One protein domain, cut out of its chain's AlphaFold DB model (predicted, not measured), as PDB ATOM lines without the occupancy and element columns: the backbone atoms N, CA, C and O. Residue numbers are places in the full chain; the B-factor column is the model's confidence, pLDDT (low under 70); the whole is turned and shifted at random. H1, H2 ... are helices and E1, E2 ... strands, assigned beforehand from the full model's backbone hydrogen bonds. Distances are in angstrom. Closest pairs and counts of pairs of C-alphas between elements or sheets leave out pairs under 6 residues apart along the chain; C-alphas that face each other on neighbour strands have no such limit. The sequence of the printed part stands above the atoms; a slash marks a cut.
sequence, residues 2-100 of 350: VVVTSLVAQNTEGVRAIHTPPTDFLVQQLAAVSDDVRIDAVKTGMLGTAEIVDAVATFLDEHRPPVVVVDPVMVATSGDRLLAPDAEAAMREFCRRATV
ATOM      1  N   VAL A   2     -18.972   1.403   9.481       93.88
ATOM      2  CA  VAL A   2     -19.161   0.926  10.858       93.88
ATOM      3  C   VAL A   2     -20.492   0.195  10.947       93.88
ATOM      4  O   VAL A   2     -21.469   0.634  10.348       93.88
ATOM      5  N   VAL A   3     -20.509  -0.900  11.696       96.50
ATOM      6  CA  VAL A   3     -21.720  -1.631  12.056       96.50
ATOM      7  C   VAL A   3     -21.850  -1.554  13.569       96.50
ATOM      8  O   VAL A   3     -20.903  -1.868  14.293       96.50
ATOM      9  N   VAL A   4     -22.992  -1.068  14.046       95.81
ATOM     10  CA  VAL A   4     -23.198  -0.792  15.467       95.81
ATOM     11  C   VAL A   4     -23.837  -2.005  16.133       95.81
ATOM     12  O   VAL A   4     -24.962  -2.375  15.804       95.81
ATOM     13  N   THR A   5     -23.120  -2.597  17.088       95.00
ATOM     14  CA  THR A   5     -23.574  -3.747  17.890       95.00
ATOM     15  C   THR A   5     -24.377  -3.326  19.114       95.00
ATOM     16  O   THR A   5     -25.324  -3.997  19.513       95.00
ATOM     17  N   SER A   6     -24.013  -2.209  19.741       92.31
ATOM     18  CA  SER A   6     -24.734  -1.658  20.887       92.31
ATOM     19  C   SER A   6     -24.522  -0.154  20.990       92.31
ATOM     20  O   SER A   6     -23.469   0.377  20.631       92.31
ATOM     21  N   LEU A   7     -25.522   0.533  21.530       93.31
ATOM     22  CA  LEU A   7     -25.447   1.932  21.921       93.31
ATOM     23  C   LEU A   7     -25.085   2.010  23.400       93.31
ATOM     24  O   LEU A   7     -25.699   1.346  24.233       93.31
ATOM     25  N   VAL A   8     -24.107   2.847  23.735       91.00
ATOM     26  CA  VAL A   8     -23.665   3.025  25.119       91.00
ATOM     27  C   VAL A   8     -23.853   4.479  25.521       91.00
ATOM     28  O   VAL A   8     -23.270   5.386  24.928       91.00
ATOM     29  N   ALA A   9     -24.642   4.708  26.568       93.12
ATOM     30  CA  ALA A   9     -24.682   5.988  27.256       93.12
ATOM     31  C   ALA A   9     -23.466   6.068  28.190       93.12
ATOM     32  O   ALA A   9     -23.551   5.739  29.373       93.12
ATOM     33  N   GLN A  10     -22.320   6.463  27.640       89.88
ATOM     34  CA  GLN A  10     -21.046   6.559  28.352       89.88
ATOM     35  C   GLN A  10     -20.509   7.991  28.338       89.88
ATOM     36  O   GLN A  10     -20.692   8.739  27.379       89.88
ATOM     37  N   ASN A  11     -19.815   8.366  29.406       90.69
ATOM     38  CA  ASN A  11     -18.992   9.568  29.457       90.69
ATOM     39  C   ASN A  11     -17.624   9.246  30.086       90.69
ATOM     40  O   ASN A  11     -17.310   8.091  30.372       90.69
ATOM     41  N   THR A  12     -16.803  10.268  30.334       89.06
ATOM     42  CA  THR A  12     -15.474  10.090  30.952       89.06
ATOM     43  C   THR A  12     -15.517   9.538  32.381       89.06
ATOM     44  O   THR A  12     -14.472   9.200  32.926       89.06
ATOM     45  N   GLU A  13     -16.685   9.505  33.021       87.62
ATOM     46  CA  GLU A  13     -16.868   9.047  34.405       87.62
ATOM     47  C   GLU A  13     -17.378   7.600  34.479       87.62
ATOM     48  O   GLU A  13     -17.341   7.012  35.554       87.62
ATOM     49  N   GLY A  14     -17.819   7.010  33.361       86.06
ATOM     50  CA  GLY A  14     -18.249   5.614  33.307       86.06
ATOM     51  C   GLY A  14     -19.420   5.359  32.362       86.06
ATOM     52  O   GLY A  14     -19.866   6.240  31.616       86.06
ATOM     53  N   VAL A  15     -19.906   4.119  32.391       89.00
ATOM     54  CA  VAL A  15     -21.074   3.661  31.632       89.00
ATOM     55  C   VAL A  15     -22.339   3.866  32.468       89.00
ATOM     56  O   VAL A  15     -22.379   3.506  33.639       89.00
ATOM     57  N   ARG A  16     -23.385   4.452  31.875       90.75
ATOM     58  CA  ARG A  16     -24.683   4.693  32.538       90.75
ATOM     59  C   ARG A  16     -25.775   3.745  32.063       90.75
ATOM     60  O   ARG A  16     -26.649   3.385  32.841       90.75
ATOM     61  N   ALA A  17     -25.752   3.387  30.783       90.94
ATOM     62  CA  ALA A  17     -26.692   2.449  30.187       90.94
ATOM     63  C   ALA A  17     -26.103   1.837  28.914       90.94
ATOM     64  O   ALA A  17     -25.306   2.474  28.219       90.94
ATOM     65  N   ILE A  18     -26.550   0.625  28.598       90.81
ATOM     66  CA  ILE A  18     -26.269  -0.075  27.347       90.81
ATOM     67  C   ILE A  18     -27.619  -0.430  26.726       90.81
ATOM     68  O   ILE A  18     -28.501  -0.950  27.407       90.81
ATOM     69  N   HIS A  19     -27.782  -0.125  25.444       91.75
ATOM     70  CA  HIS A  19     -28.921  -0.545  24.646       91.75
ATOM     71  C   HIS A  19     -28.421  -1.373  23.466       91.75
ATOM     72  O   HIS A  19     -27.697  -0.865  22.609       91.75
ATOM     73  N   THR A  20     -28.824  -2.637  23.428       92.62
ATOM     74  CA  THR A  20     -28.512  -3.560  22.336       92.62
ATOM     75  C   THR A  20     -29.726  -3.632  21.412       92.62
ATOM     76  O   THR A  20     -30.778  -4.099  21.857       92.62
ATOM     77  N   PRO A  21     -29.629  -3.135  20.164       92.38
ATOM     78  CA  PRO A  21     -30.689  -3.305  19.181       92.38
ATOM     79  C   PRO A  21     -30.941  -4.791  18.876       92.38
ATOM     80  O   PRO A  21     -30.042  -5.609  19.079       92.38
ATOM     81  N   PRO A  22     -32.125  -5.144  18.351       95.12
ATOM     82  CA  PRO A  22     -32.402  -6.488  17.852       95.12
ATOM     83  C   PRO A  22     -31.359  -6.985  16.833       95.12
ATOM     84  O   PRO A  22     -30.883  -6.221  15.987       95.12
ATOM     85  N   THR A  23     -31.005  -8.269  16.900       96.44
ATOM     86  CA  THR A  23     -29.942  -8.867  16.071       96.44
ATOM     87  C   THR A  23     -30.274  -8.880  14.580       96.44
ATOM     88  O   THR A  23     -29.381  -8.745  13.747       96.44
ATOM     89  N   ASP A  24     -31.547  -8.966  14.199       97.00
ATOM     90  CA  ASP A  24     -31.973  -8.859  12.797       97.00
ATOM     91  C   ASP A  24     -31.594  -7.501  12.182       97.00
ATOM     92  O   ASP A  24     -31.223  -7.424  11.008       97.00
ATOM     93  N   PHE A  25     -31.602  -6.432  12.980       97.44
ATOM     94  CA  PHE A  25     -31.127  -5.123  12.547       97.44
ATOM     95  C   PHE A  25     -29.598  -5.070  12.411       97.44
ATOM     96  O   PHE A  25     -29.078  -4.395  11.522       97.44
ATOM     97  N   LEU A  26     -28.850  -5.802  13.246       97.56
ATOM     98  CA  LEU A  26     -27.405  -5.978  13.058       97.56
ATOM     99  C   LEU A  26     -27.104  -6.677  11.725       97.56
ATOM    100  O   LEU A  26     -26.242  -6.215  10.979       97.56
ATOM    101  N   VAL A  27     -27.827  -7.754  11.409       97.88
ATOM    102  CA  VAL A  27     -27.671  -8.491  10.145       97.88
ATOM    103  C   VAL A  27     -27.946  -7.581   8.946       97.88
ATOM    104  O   VAL A  27     -27.168  -7.572   7.995       97.88
ATOM    105  N   GLN A  28     -28.985  -6.744   9.013       98.00
ATOM    106  CA  GLN A  28     -29.270  -5.751   7.969       98.00
ATOM    107  C   GLN A  28     -28.141  -4.721   7.803       98.00
ATOM    108  O   GLN A  28     -27.805  -4.364   6.675       98.00
ATOM    109  N   GLN A  29     -27.528  -4.254   8.897       98.06
ATOM    110  CA  GLN A  29     -26.371  -3.352   8.820       98.06
ATOM    111  C   GLN A  29     -25.153  -4.028   8.174       98.06
ATOM    112  O   GLN A  29     -24.461  -3.397   7.379       98.06
ATOM    113  N   LEU A  30     -24.883  -5.291   8.522       97.75
ATOM    114  CA  LEU A  30     -23.790  -6.071   7.939       97.75
ATOM    115  C   LEU A  30     -23.984  -6.234   6.428       97.75
ATOM    116  O   LEU A  30     -23.076  -5.883   5.677       97.75
ATOM    117  N   ALA A  31     -25.183  -6.652   6.005       97.06
ATOM    118  CA  ALA A  31     -25.554  -6.778   4.596       97.06
ATOM    119  C   ALA A  31     -25.385  -5.450   3.844       97.06
ATOM    120  O   ALA A  31     -24.686  -5.386   2.839       97.06
ATOM    121  N   ALA A  32     -25.907  -4.347   4.390       97.12
ATOM    122  CA  ALA A  32     -25.793  -3.032   3.759       97.12
ATOM    123  C   ALA A  32     -24.337  -2.587   3.514       97.12
ATOM    124  O   ALA A  32     -24.077  -1.826   2.585       97.12
ATOM    125  N   VAL A  33     -23.385  -3.035   4.340       96.31
ATOM    126  CA  VAL A  33     -21.957  -2.759   4.131       96.31
ATOM    127  C   VAL A  33     -21.358  -3.702   3.091       96.31
ATOM    128  O   VAL A  33     -20.651  -3.233   2.197       96.31
ATOM    129  N   SER A  34     -21.599  -5.009   3.210       95.62
ATOM    130  CA  SER A  34     -21.004  -6.014   2.321       95.62
ATOM    131  C   SER A  34     -21.546  -5.968   0.896       95.62
ATOM    132  O   SER A  34     -20.813  -6.299  -0.033       95.62
ATOM    133  N   ASP A  35     -22.791  -5.530   0.717       95.38
ATOM    134  CA  ASP A  35     -23.457  -5.475  -0.587       95.38
ATOM    135  C   ASP A  35     -22.874  -4.383  -1.503       95.38
ATOM    136  O   ASP A  35     -22.983  -4.479  -2.726       95.38
ATOM    137  N   ASP A  36     -22.241  -3.352  -0.931       95.88
ATOM    138  CA  ASP A  36     -21.753  -2.170  -1.661       95.88
ATOM    139  C   ASP A  36     -20.224  -2.004  -1.604       95.88
ATOM    140  O   ASP A  36     -19.604  -1.474  -2.529       95.88
ATOM    141  N   VAL A  37     -19.574  -2.463  -0.527       93.62
ATOM    142  CA  VAL A  37     -18.167  -2.140  -0.254       93.62
ATOM    143  C   VAL A  37     -17.319  -3.397  -0.112       93.62
ATOM    144  O   VAL A  37     -17.585  -4.262   0.720       93.62
ATOM    145  N   ARG A  38     -16.207  -3.459  -0.856       94.62
ATOM    146  CA  ARG A  38     -15.173  -4.476  -0.623       94.62
ATOM    147  C   ARG A  38     -14.546  -4.279   0.758       94.62
ATOM    148  O   ARG A  38     -14.045  -3.200   1.073       94.62
ATOM    149  N   ILE A  39     -14.521  -5.347   1.547       97.06
ATOM    150  CA  ILE A  39     -13.990  -5.340   2.909       97.06
ATOM    151  C   ILE A  39     -12.576  -5.925   2.907       97.06
ATOM    152  O   ILE A  39     -12.396  -7.139   2.872       97.06
ATOM    153  N   ASP A  40     -11.569  -5.052   2.959       97.06
ATOM    154  CA  ASP A  40     -10.158  -5.466   2.979       97.06
ATOM    155  C   ASP A  40      -9.689  -5.875   4.396       97.06
ATOM    156  O   ASP A  40      -8.792  -6.702   4.554       97.06
ATOM    157  N   ALA A  41     -10.320  -5.327   5.441       98.19
ATOM    158  CA  ALA A  41     -10.068  -5.684   6.835       98.19
ATOM    159  C   ALA A  41     -11.304  -5.451   7.714       98.19
ATOM    160  O   ALA A  41     -12.055  -4.494   7.511       98.19
ATOM    161  N   VAL A  42     -11.470  -6.285   8.740       98.56
ATOM    162  CA  VAL A  42     -12.480  -6.128   9.791       98.56
ATOM    163  C   VAL A  42     -11.799  -5.975  11.144       98.56
ATOM    164  O   VAL A  42     -10.882  -6.719  11.484       98.56
ATOM    165  N   LYS A  43     -12.293  -5.026  11.942       98.31
ATOM    166  CA  LYS A  43     -11.999  -4.922  13.371       98.31
ATOM    167  C   LYS A  43     -13.276  -5.152  14.158       98.31
ATOM    168  O   LYS A  43     -14.256  -4.449  13.923       98.31
ATOM    169  N   THR A  44     -13.250  -6.041  15.145       97.88
ATOM    170  CA  THR A  44     -14.357  -6.171  16.105       97.88
ATOM    171  C   THR A  44     -14.021  -5.516  17.440       97.88
ATOM    172  O   THR A  44     -12.861  -5.352  17.818       97.88
ATOM    173  N   GLY A  45     -15.045  -5.000  18.118       93.06
ATOM    174  CA  GLY A  45     -14.951  -4.434  19.463       93.06
ATOM    175  C   GLY A  45     -15.936  -5.119  20.396       93.06
ATOM    176  O   GLY A  45     -16.086  -6.333  20.351       93.06
ATOM    177  N   MET A  46     -16.634  -4.335  21.215       91.62
ATOM    178  CA  MET A  46     -17.671  -4.854  22.107       91.62
ATOM    179  C   MET A  46     -18.799  -5.536  21.312       91.62
ATOM    180  O   MET A  46     -19.458  -4.891  20.496       91.62
ATOM    181  N   LEU A  47     -19.020  -6.830  21.570       92.50
ATOM    182  CA  LEU A  47     -20.110  -7.622  20.979       92.50
ATOM    183  C   LEU A  47     -21.287  -7.821  21.954       92.50
ATOM    184  O   LEU A  47     -22.430  -7.901  21.525       92.50
ATOM    185  N   GLY A  48     -21.042  -7.813  23.268       85.06
ATOM    186  CA  GLY A  48     -22.085  -7.737  24.302       85.06
ATOM    187  C   GLY A  48     -22.770  -9.063  24.653       85.06
ATOM    188  O   GLY A  48     -22.784  -9.444  25.824       85.06
ATOM    189  N   THR A  49     -23.315  -9.780  23.666       90.94
ATOM    190  CA  THR A  49     -24.102 -11.015  23.871       90.94
ATOM    191  C   THR A  49     -23.655 -12.149  22.948       90.94
ATOM    192  O   THR A  49     -23.047 -11.902  21.909       90.94
ATOM    193  N   ALA A  50     -23.981 -13.397  23.309       92.00
ATOM    194  CA  ALA A  50     -23.706 -14.565  22.467       92.00
ATOM    195  C   ALA A  50     -24.401 -14.462  21.098       92.00
ATOM    196  O   ALA A  50     -23.782 -14.723  20.079       92.00
ATOM    197  N   GLU A  51     -25.639 -13.968  21.064       94.00
ATOM    198  CA  GLU A  51     -26.410 -13.799  19.827       94.00
ATOM    199  C   GLU A  51     -25.727 -12.845  18.828       94.00
ATOM    200  O   GLU A  51     -25.628 -13.136  17.637       94.00
ATOM    201  N   ILE A  52     -25.182 -11.726  19.321       95.44
ATOM    202  CA  ILE A  52     -24.418 -10.781  18.498       95.44
ATOM    203  C   ILE A  52     -23.090 -11.403  18.056       95.44
ATOM    204  O   ILE A  52     -22.677 -11.218  16.909       95.44
ATOM    205  N   VAL A  53     -22.419 -12.149  18.943       96.00
ATOM    206  CA  VAL A  53     -21.195 -12.887  18.600       96.00
ATOM    207  C   VAL A  53     -21.460 -13.866  17.455       96.00
ATOM    208  O   VAL A  53     -20.713 -13.854  16.480       96.00
ATOM    209  N   ASP A  54     -22.538 -14.644  17.528       95.94
ATOM    210  CA  ASP A  54     -22.900 -15.647  16.524       95.94
ATOM    211  C   ASP A  54     -23.286 -15.010  15.179       95.94
ATOM    212  O   ASP A  54     -22.873 -15.490  14.118       95.94
ATOM    213  N   ALA A  55     -24.012 -13.888  15.199       97.06
ATOM    214  CA  ALA A  55     -24.354 -13.144  13.986       97.06
ATOM    215  C   ALA A  55     -23.103 -12.601  13.272       97.06
ATOM    216  O   ALA A  55     -22.958 -12.744  12.056       97.06
ATOM    217  N   VAL A  56     -22.157 -12.025  14.024       97.94
ATOM    218  CA  VAL A  56     -20.885 -11.546  13.457       97.94
ATOM    219  C   VAL A  56     -20.002 -12.719  13.016       97.94
ATOM    220  O   VAL A  56     -19.335 -12.615  11.989       97.94
ATOM    221  N   ALA A  57     -20.006 -13.840  13.743       97.94
ATOM    222  CA  ALA A  57     -19.284 -15.054  13.360       97.94
ATOM    223  C   ALA A  57     -19.753 -15.567  11.995       97.94
ATOM    224  O   ALA A  57     -18.931 -15.779  11.107       97.94
ATOM    225  N   THR A  58     -21.072 -15.678  11.822       98.12
ATOM    226  CA  THR A  58     -21.708 -16.110  10.571       98.12
ATOM    227  C   THR A  58     -21.287 -15.207   9.414       98.12
ATOM    228  O   THR A  58     -20.802 -15.688   8.394       98.12
ATOM    229  N   PHE A  59     -21.356 -13.888   9.612       98.00
ATOM    230  CA  PHE A  59     -20.919 -12.922   8.607       98.00
ATOM    231  C   PHE A  59     -19.448 -13.104   8.199       98.00
ATOM    232  O   PHE A  59     -19.130 -13.077   7.009       98.00
ATOM    233  N   LEU A  60     -18.542 -13.299   9.166       98.06
ATOM    234  CA  LEU A  60     -17.119 -13.515   8.880       98.06
ATOM    235  C   LEU A  60     -16.866 -14.833   8.139       98.06
ATOM    236  O   LEU A  60     -16.014 -14.865   7.249       98.06
ATOM    237  N   ASP A  61     -17.605 -15.893   8.469       97.38
ATOM    238  CA  ASP A  61     -17.466 -17.209   7.838       97.38
ATOM    239  C   ASP A  61     -17.934 -17.201   6.371       97.38
ATOM    240  O   ASP A  61     -17.332 -17.874   5.521       97.38
ATOM    241  N   GLU A  62     -18.967 -16.408   6.071       96.88
ATOM    242  CA  GLU A  62     -19.515 -16.198   4.726       96.88
ATOM    243  C   GLU A  62     -18.617 -15.308   3.857       96.88
ATOM    244  O   GLU A  62     -18.324 -15.656   2.713       96.88
ATOM    245  N   HIS A  63     -18.144 -14.177   4.394       96.81
ATOM    246  CA  HIS A  63     -17.446 -13.152   3.603       96.81
ATOM    247  C   HIS A  63     -15.926 -13.319   3.579       96.81
ATOM    248  O   HIS A  63     -15.280 -12.872   2.632       96.81
ATOM    249  N   ARG A  64     -15.348 -13.950   4.609       96.50
ATOM    250  CA  ARG A  64     -13.914 -14.272   4.735       96.50
ATOM    251  C   ARG A  64     -12.987 -13.103   4.366       96.50
ATOM    252  O   ARG A  64     -12.165 -13.236   3.456       96.50
ATOM    253  N   PRO A  65     -13.111 -11.949   5.049       96.75
ATOM    254  CA  PRO A  65     -12.240 -10.811   4.783       96.75
ATOM    255  C   PRO A  65     -10.762 -11.195   5.000       96.75
ATOM    256  O   PRO A  65     -10.469 -11.990   5.897       96.75
ATOM    257  N   PRO A  66      -9.815 -10.620   4.232       97.44
ATOM    258  CA  PRO A  66      -8.403 -11.009   4.301       97.44
ATOM    259  C   PRO A  66      -7.763 -10.817   5.680       97.44
ATOM    260  O   PRO A  66      -6.883 -11.581   6.074       97.44
ATOM    261  N   VAL A  67      -8.196  -9.784   6.406       98.50
ATOM    262  CA  VAL A  67      -7.690  -9.440   7.735       98.50
ATOM    263  C   VAL A  67      -8.851  -9.321   8.713       98.50
ATOM    264  O   VAL A  67      -9.773  -8.533   8.504       98.50
ATOM    265  N   VAL A  68      -8.761 -10.038   9.830       98.69
ATOM    266  CA  VAL A  68      -9.688  -9.926  10.961       98.69
ATOM    267  C   VAL A  68      -8.892  -9.648  12.231       98.69
ATOM    268  O   VAL A  68      -8.127 -10.493  12.696       98.69
ATOM    269  N   VAL A  69      -9.083  -8.467  12.814       98.81
ATOM    270  CA  VAL A  69      -8.526  -8.098  14.121       98.81
ATOM    271  C   VAL A  69      -9.638  -8.131  15.159       98.81
ATOM    272  O   VAL A  69     -10.582  -7.344  15.091       98.81
ATOM    273  N   VAL A  70      -9.517  -9.016  16.144       98.50
ATOM    274  CA  VAL A  70     -10.501  -9.121  17.229       98.50
ATOM    275  C   VAL A  70      -9.948  -8.471  18.488       98.50
ATOM    276  O   VAL A  70      -8.924  -8.889  19.025       98.50
ATOM    277  N   ASP A  71     -10.643  -7.447  18.974       97.00
ATOM    278  CA  ASP A  71     -10.433  -6.886  20.308       97.00
ATOM    279  C   ASP A  71     -11.477  -7.524  21.234       97.00
ATOM    280  O   ASP A  71     -12.649  -7.141  21.153       97.00
ATOM    281  N   PRO A  72     -11.113  -8.537  22.044       94.56
ATOM    282  CA  PRO A  72     -12.071  -9.340  22.798       94.56
ATOM    283  C   PRO A  72     -12.538  -8.583  24.047       94.56
ATOM    284  O   PRO A  72     -12.223  -8.957  25.171       94.56
ATOM    285  N   VAL A  73     -13.265  -7.484  23.840       91.06
ATOM    286  CA  VAL A  73     -13.713  -6.580  24.901       91.06
ATOM    287  C   VAL A  73     -14.690  -7.314  25.816       91.06
ATOM    288  O   VAL A  73     -15.845  -7.542  25.454       91.06
ATOM    289  N   MET A  74     -14.222  -7.654  27.017       85.69
ATOM    290  CA  MET A  74     -15.025  -8.319  28.053       85.69
ATOM    291  C   MET A  74     -15.387  -7.378  29.208       85.69
ATOM    292  O   MET A  74     -16.424  -7.545  29.854       85.69
ATOM    293  N   VAL A  75     -14.544  -6.373  29.466       77.25
ATOM    294  CA  VAL A  75     -14.669  -5.431  30.590       77.25
ATOM    295  C   VAL A  75     -14.331  -4.016  30.116       77.25
ATOM    296  O   VAL A  75     -13.400  -3.810  29.338       77.25
ATOM    297  N   ALA A  76     -15.090  -3.024  30.577       69.75
ATOM    298  CA  ALA A  76     -14.847  -1.619  30.288       69.75
ATOM    299  C   ALA A  76     -13.573  -1.119  30.982       69.75
ATOM    300  O   ALA A  76     -13.166  -1.630  32.022       69.75
ATOM    301  N   THR A  77     -12.986  -0.026  30.483       63.91
ATOM    302  CA  THR A  77     -11.884   0.659  31.189       63.91
ATOM    303  C   THR A  77     -12.298   1.147  32.589       63.91
ATOM    304  O   THR A  77     -11.442   1.282  33.455       63.91
ATOM    305  N   SER A  78     -13.598   1.376  32.824       62.25
ATOM    306  CA  SER A  78     -14.180   1.693  34.138       62.25
ATOM    307  C   SER A  78     -14.334   0.482  35.069       62.25
ATOM    308  O   SER A  78     -14.649   0.668  36.239       62.25
ATOM    309  N   GLY A  79     -14.103  -0.744  34.583       65.38
ATOM    310  CA  GLY A  79     -14.257  -1.989  35.344       65.38
ATOM    311  C   GLY A  79     -15.622  -2.670  35.198       65.38
ATOM    312  O   GLY A  79     -15.790  -3.790  35.676       65.38
ATOM    313  N   ASP A  80     -16.580  -2.043  34.511       71.00
ATOM    314  CA  ASP A  80     -17.906  -2.618  34.270       71.00
ATOM    315  C   ASP A  80     -17.819  -3.834  33.334       71.00
ATOM    316  O   ASP A  80     -17.178  -3.768  32.282       71.00
ATOM    317  N   ARG A  81     -18.473  -4.949  33.682       74.25
ATOM    318  CA  ARG A  81     -18.578  -6.112  32.784       74.25
ATOM    319  C   ARG A  81     -19.380  -5.730  31.536       74.25
ATOM    320  O   ARG A  81     -20.497  -5.235  31.652       74.25
ATOM    321  N   LEU A  82     -18.810  -5.983  30.357       76.88
ATOM    322  CA  LEU A  82     -19.418  -5.678  29.055       76.88
ATOM    323  C   LEU A  82     -19.869  -6.926  28.294       76.88
ATOM    324  O   LEU A  82     -20.645  -6.807  27.351       76.88
ATOM    325  N   LEU A  83     -19.382  -8.101  28.691       79.00
ATOM    326  CA  LEU A  83     -19.778  -9.388  28.132       79.00
ATOM    327  C   LEU A  83     -20.574 -10.175  29.176       79.00
ATOM    328  O   LEU A  83     -20.167 -10.268  30.340       79.00
ATOM    329  N   ALA A  84     -21.707 -10.737  28.759       76.31
ATOM    330  CA  ALA A  84     -22.481 -11.633  29.605       76.31
ATOM    331  C   ALA A  84     -21.669 -12.917  29.913       76.31
ATOM    332  O   ALA A  84     -20.950 -13.397  29.034       76.31
ATOM    333  N   PRO A  85     -21.731 -13.481  31.138       73.44
ATOM    334  CA  PRO A  85     -20.911 -14.642  31.510       73.44
ATOM    335  C   PRO A  85     -21.099 -15.871  30.607       73.44
ATOM    336  O   PRO A  85     -20.162 -16.633  30.385       73.44
ATOM    337  N   ASP A  86     -22.298 -16.055  30.060       77.81
ATOM    338  CA  ASP A  86     -22.640 -17.110  29.103       77.81
ATOM    339  C   ASP A  86     -22.047 -16.875  27.700       77.81
ATOM    340  O   ASP A  86     -21.855 -17.827  26.944       77.81
ATOM    341  N   ALA A  87     -21.669 -15.638  27.371       84.00
ATOM    342  CA  ALA A  87     -21.053 -15.275  26.098       84.00
ATOM    343  C   ALA A  87     -19.518 -15.426  26.083       84.00
ATOM    344  O   ALA A  87     -18.909 -15.316  25.018       84.00
ATOM    345  N   GLU A  88     -18.864 -15.727  27.214       87.31
ATOM    346  CA  GLU A  88     -17.405 -15.940  27.269       87.31
ATOM    347  C   GLU A  88     -16.963 -17.131  26.398       87.31
ATOM    348  O   GLU A  88     -15.957 -17.053  25.687       87.31
ATOM    349  N   ALA A  89     -17.741 -18.220  26.396       89.69
ATOM    350  CA  ALA A  89     -17.471 -19.387  25.556       89.69
ATOM    351  C   ALA A  89     -17.628 -19.066  24.060       89.69
ATOM    352  O   ALA A  89     -16.761 -19.440  23.267       89.69
ATOM    353  N   ALA A  90     -18.682 -18.326  23.699       93.25
ATOM    354  CA  ALA A  90     -18.911 -17.861  22.333       93.25
ATOM    355  C   ALA A  90     -17.776 -16.935  21.869       93.25
ATOM    356  O   ALA A  90     -17.220 -17.133  20.795       93.25
ATOM    357  N   MET A  91     -17.346 -15.986  22.711       95.06
ATOM    358  CA  MET A  91     -16.218 -15.095  22.417       95.06
ATOM    359  C   MET A  91     -14.907 -15.870  22.223       95.06
ATOM    360  O   MET A  91     -14.140 -15.572  21.309       95.06
ATOM    361  N   ARG A  92     -14.645 -16.889  23.052       94.31
ATOM    362  CA  ARG A  92     -13.454 -17.740  22.914       94.31
ATOM    363  C   ARG A  92     -13.424 -18.442  21.555       94.31
ATOM    364  O   ARG A  92     -12.371 -18.491  20.927       94.31
ATOM    365  N   GLU A  93     -14.558 -18.974  21.111       94.88
ATOM    366  CA  GLU A  93     -14.668 -19.622  19.803       94.88
ATOM    367  C   GLU A  93     -14.610 -18.610  18.651       94.88
ATOM    368  O   GLU A  93     -13.932 -18.828  17.650       94.88
ATOM    369  N   PHE A  94     -15.237 -17.449  18.822       96.88
ATOM    370  CA  PHE A  94     -15.181 -16.343  17.875       96.88
ATOM    371  C   PHE A  94     -13.742 -15.886  17.596       96.88
ATOM    372  O   PHE A  94     -13.355 -15.720  16.440       96.88
ATOM    373  N   CYS A  95     -12.913 -15.772  18.639       97.50
ATOM    374  CA  CYS A  95     -11.501 -15.403  18.523       97.50
ATOM    375  C   CYS A  95     -10.684 -16.333  17.607       97.50
ATOM    376  O   CYS A  95      -9.653 -15.899  17.097       97.50
ATOM    377  N   ARG A  96     -11.124 -17.576  17.355       97.06
ATOM    378  CA  ARG A  96     -10.441 -18.508  16.437       97.06
ATOM    379  C   ARG A  96     -10.542 -18.113  14.959       97.06
ATOM    380  O   ARG A  96      -9.807 -18.653  14.143       97.06
ATOM    381  N   ARG A  97     -11.431 -17.177  14.610       97.00
ATOM    382  CA  ARG A  97     -11.588 -16.642  13.242       97.00
ATOM    383  C   ARG A  97     -10.631 -15.493  12.934       97.00
ATOM    384  O   ARG A  97     -10.587 -15.015  11.805       97.00
ATOM    385  N   ALA A  98      -9.923 -14.990  13.941       98.31
ATOM    386  CA  ALA A  98      -9.107 -13.801  13.786       98.31
ATOM    387  C   ALA A  98      -7.792 -14.107  13.057       98.31
ATOM    388  O   ALA A  98      -7.176 -15.147  13.256       98.31
ATOM    389  N   THR A  99      -7.294 -13.137  12.296       98.31
ATOM    390  CA  THR A  99      -5.874 -13.080  11.927       98.31
ATOM    391  C   THR A  99      -5.030 -12.824  13.175       98.31
ATOM    392  O   THR A  99      -3.966 -13.414  13.359       98.31
ATOM    393  N   VAL A 100      -5.510 -11.928  14.042       98.69
ATOM    394  CA  VAL A 100      -4.858 -11.580  15.303       98.69
ATOM    395  C   VAL A 100      -5.880 -11.113  16.333       98.69
ATOM    396  O   VAL A 100      -6.820 -10.383  16.011       98.69
TER     397      VAL A 100
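This is residues 2 to 100 of the 350 residues of the protein "Hydroxymethylpyrimidine kinase" of Cutibacterium acnes JCM 18916 (UniProt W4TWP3). Three helices stand side by side in a row, H1, H2 and H3, with H2 in the middle, and the row covers one face of a small parallel pair of strands, E3 and E4. A hairpin of two strands, E1 and E2, lies at one end of the long axis, away from that pair. The printed part has 99 residues with three named helices and four named strands, in the order E1, E2, H1, E3, H2, E4, H3; one sheet is E1 next to E2, antiparallel, the other E3 next to E4, parallel. The class is mixed, helices and strands. The whole is compact, with a radius of gyration of the C-alphas of 13.6 A, and spans 38 by 25 by 22 A, only just elongated.

E1 is residues 7 to 11, 12.5 A long, beginning at C-alpha 7 at (-25.447, 1.932, 21.921). E2 is residues 14 to 19, 15.1 A. E3 is residues 41 to 44, 10.2 A, and E4 is residues 67 to 70, 9.9 A. H2, the longest helix, is residues 50 to 63, 19.9 A, with C-alpha 50 at (-23.706, -14.565, 22.467). H1 is residues 23 to 34, 16.6 A. H3 is residues 87 to 97, 16.0 A, ending at C-alpha 97 at (-11.588, -16.642, 13.242).

E1 and E2 form an antiparallel hairpin, their directions at 166 degrees; N 9 and O 17 are 2.9 A apart and N 16 and O 9 are 2.8 A apart, both within hydrogen-bond range. E1 is apart from H1, and both strands are apart from E3, E4, H2 and H3. E3 and E4 are parallel at 10 degrees, with N 42 and O 67 at 2.8 A and N 44 and O 69 at 3.0 A, within hydrogen-bond range. E3, H2 and E4 make a strand-helix-strand unit, two parallel neighbour strands with a helix between them in the chain, and its crossover is right-handed. H1 and H2 touch, closest at the C-alphas of Thr 23 and Ile 52, 6.3 A, and run the same way at a shallow tilt of 24 degrees. H2 and H3 touch, closest at the C-alphas of Ala 50 and Ala 87, 4.6 A, and run the same way at a shallow tilt of 13 degrees. H1 and H3 are apart. The closest C-alphas of E4 and H3 are those of Val 70 and Cys 95, 6.5 A. Every O i to N i+4 pair is within hydrogen-bond range in H1 and H2, and 5 of 7 are in H3.

The two C-alphas farthest apart are those of Glu 13 and Glu 62, 39.1 A. The printed part has no cut. The link from E4 to H3, residues 71 to 86, is long. The mean pLDDT of the printed part is 92.0, and residues 76 to 79, in that long link, are under 70.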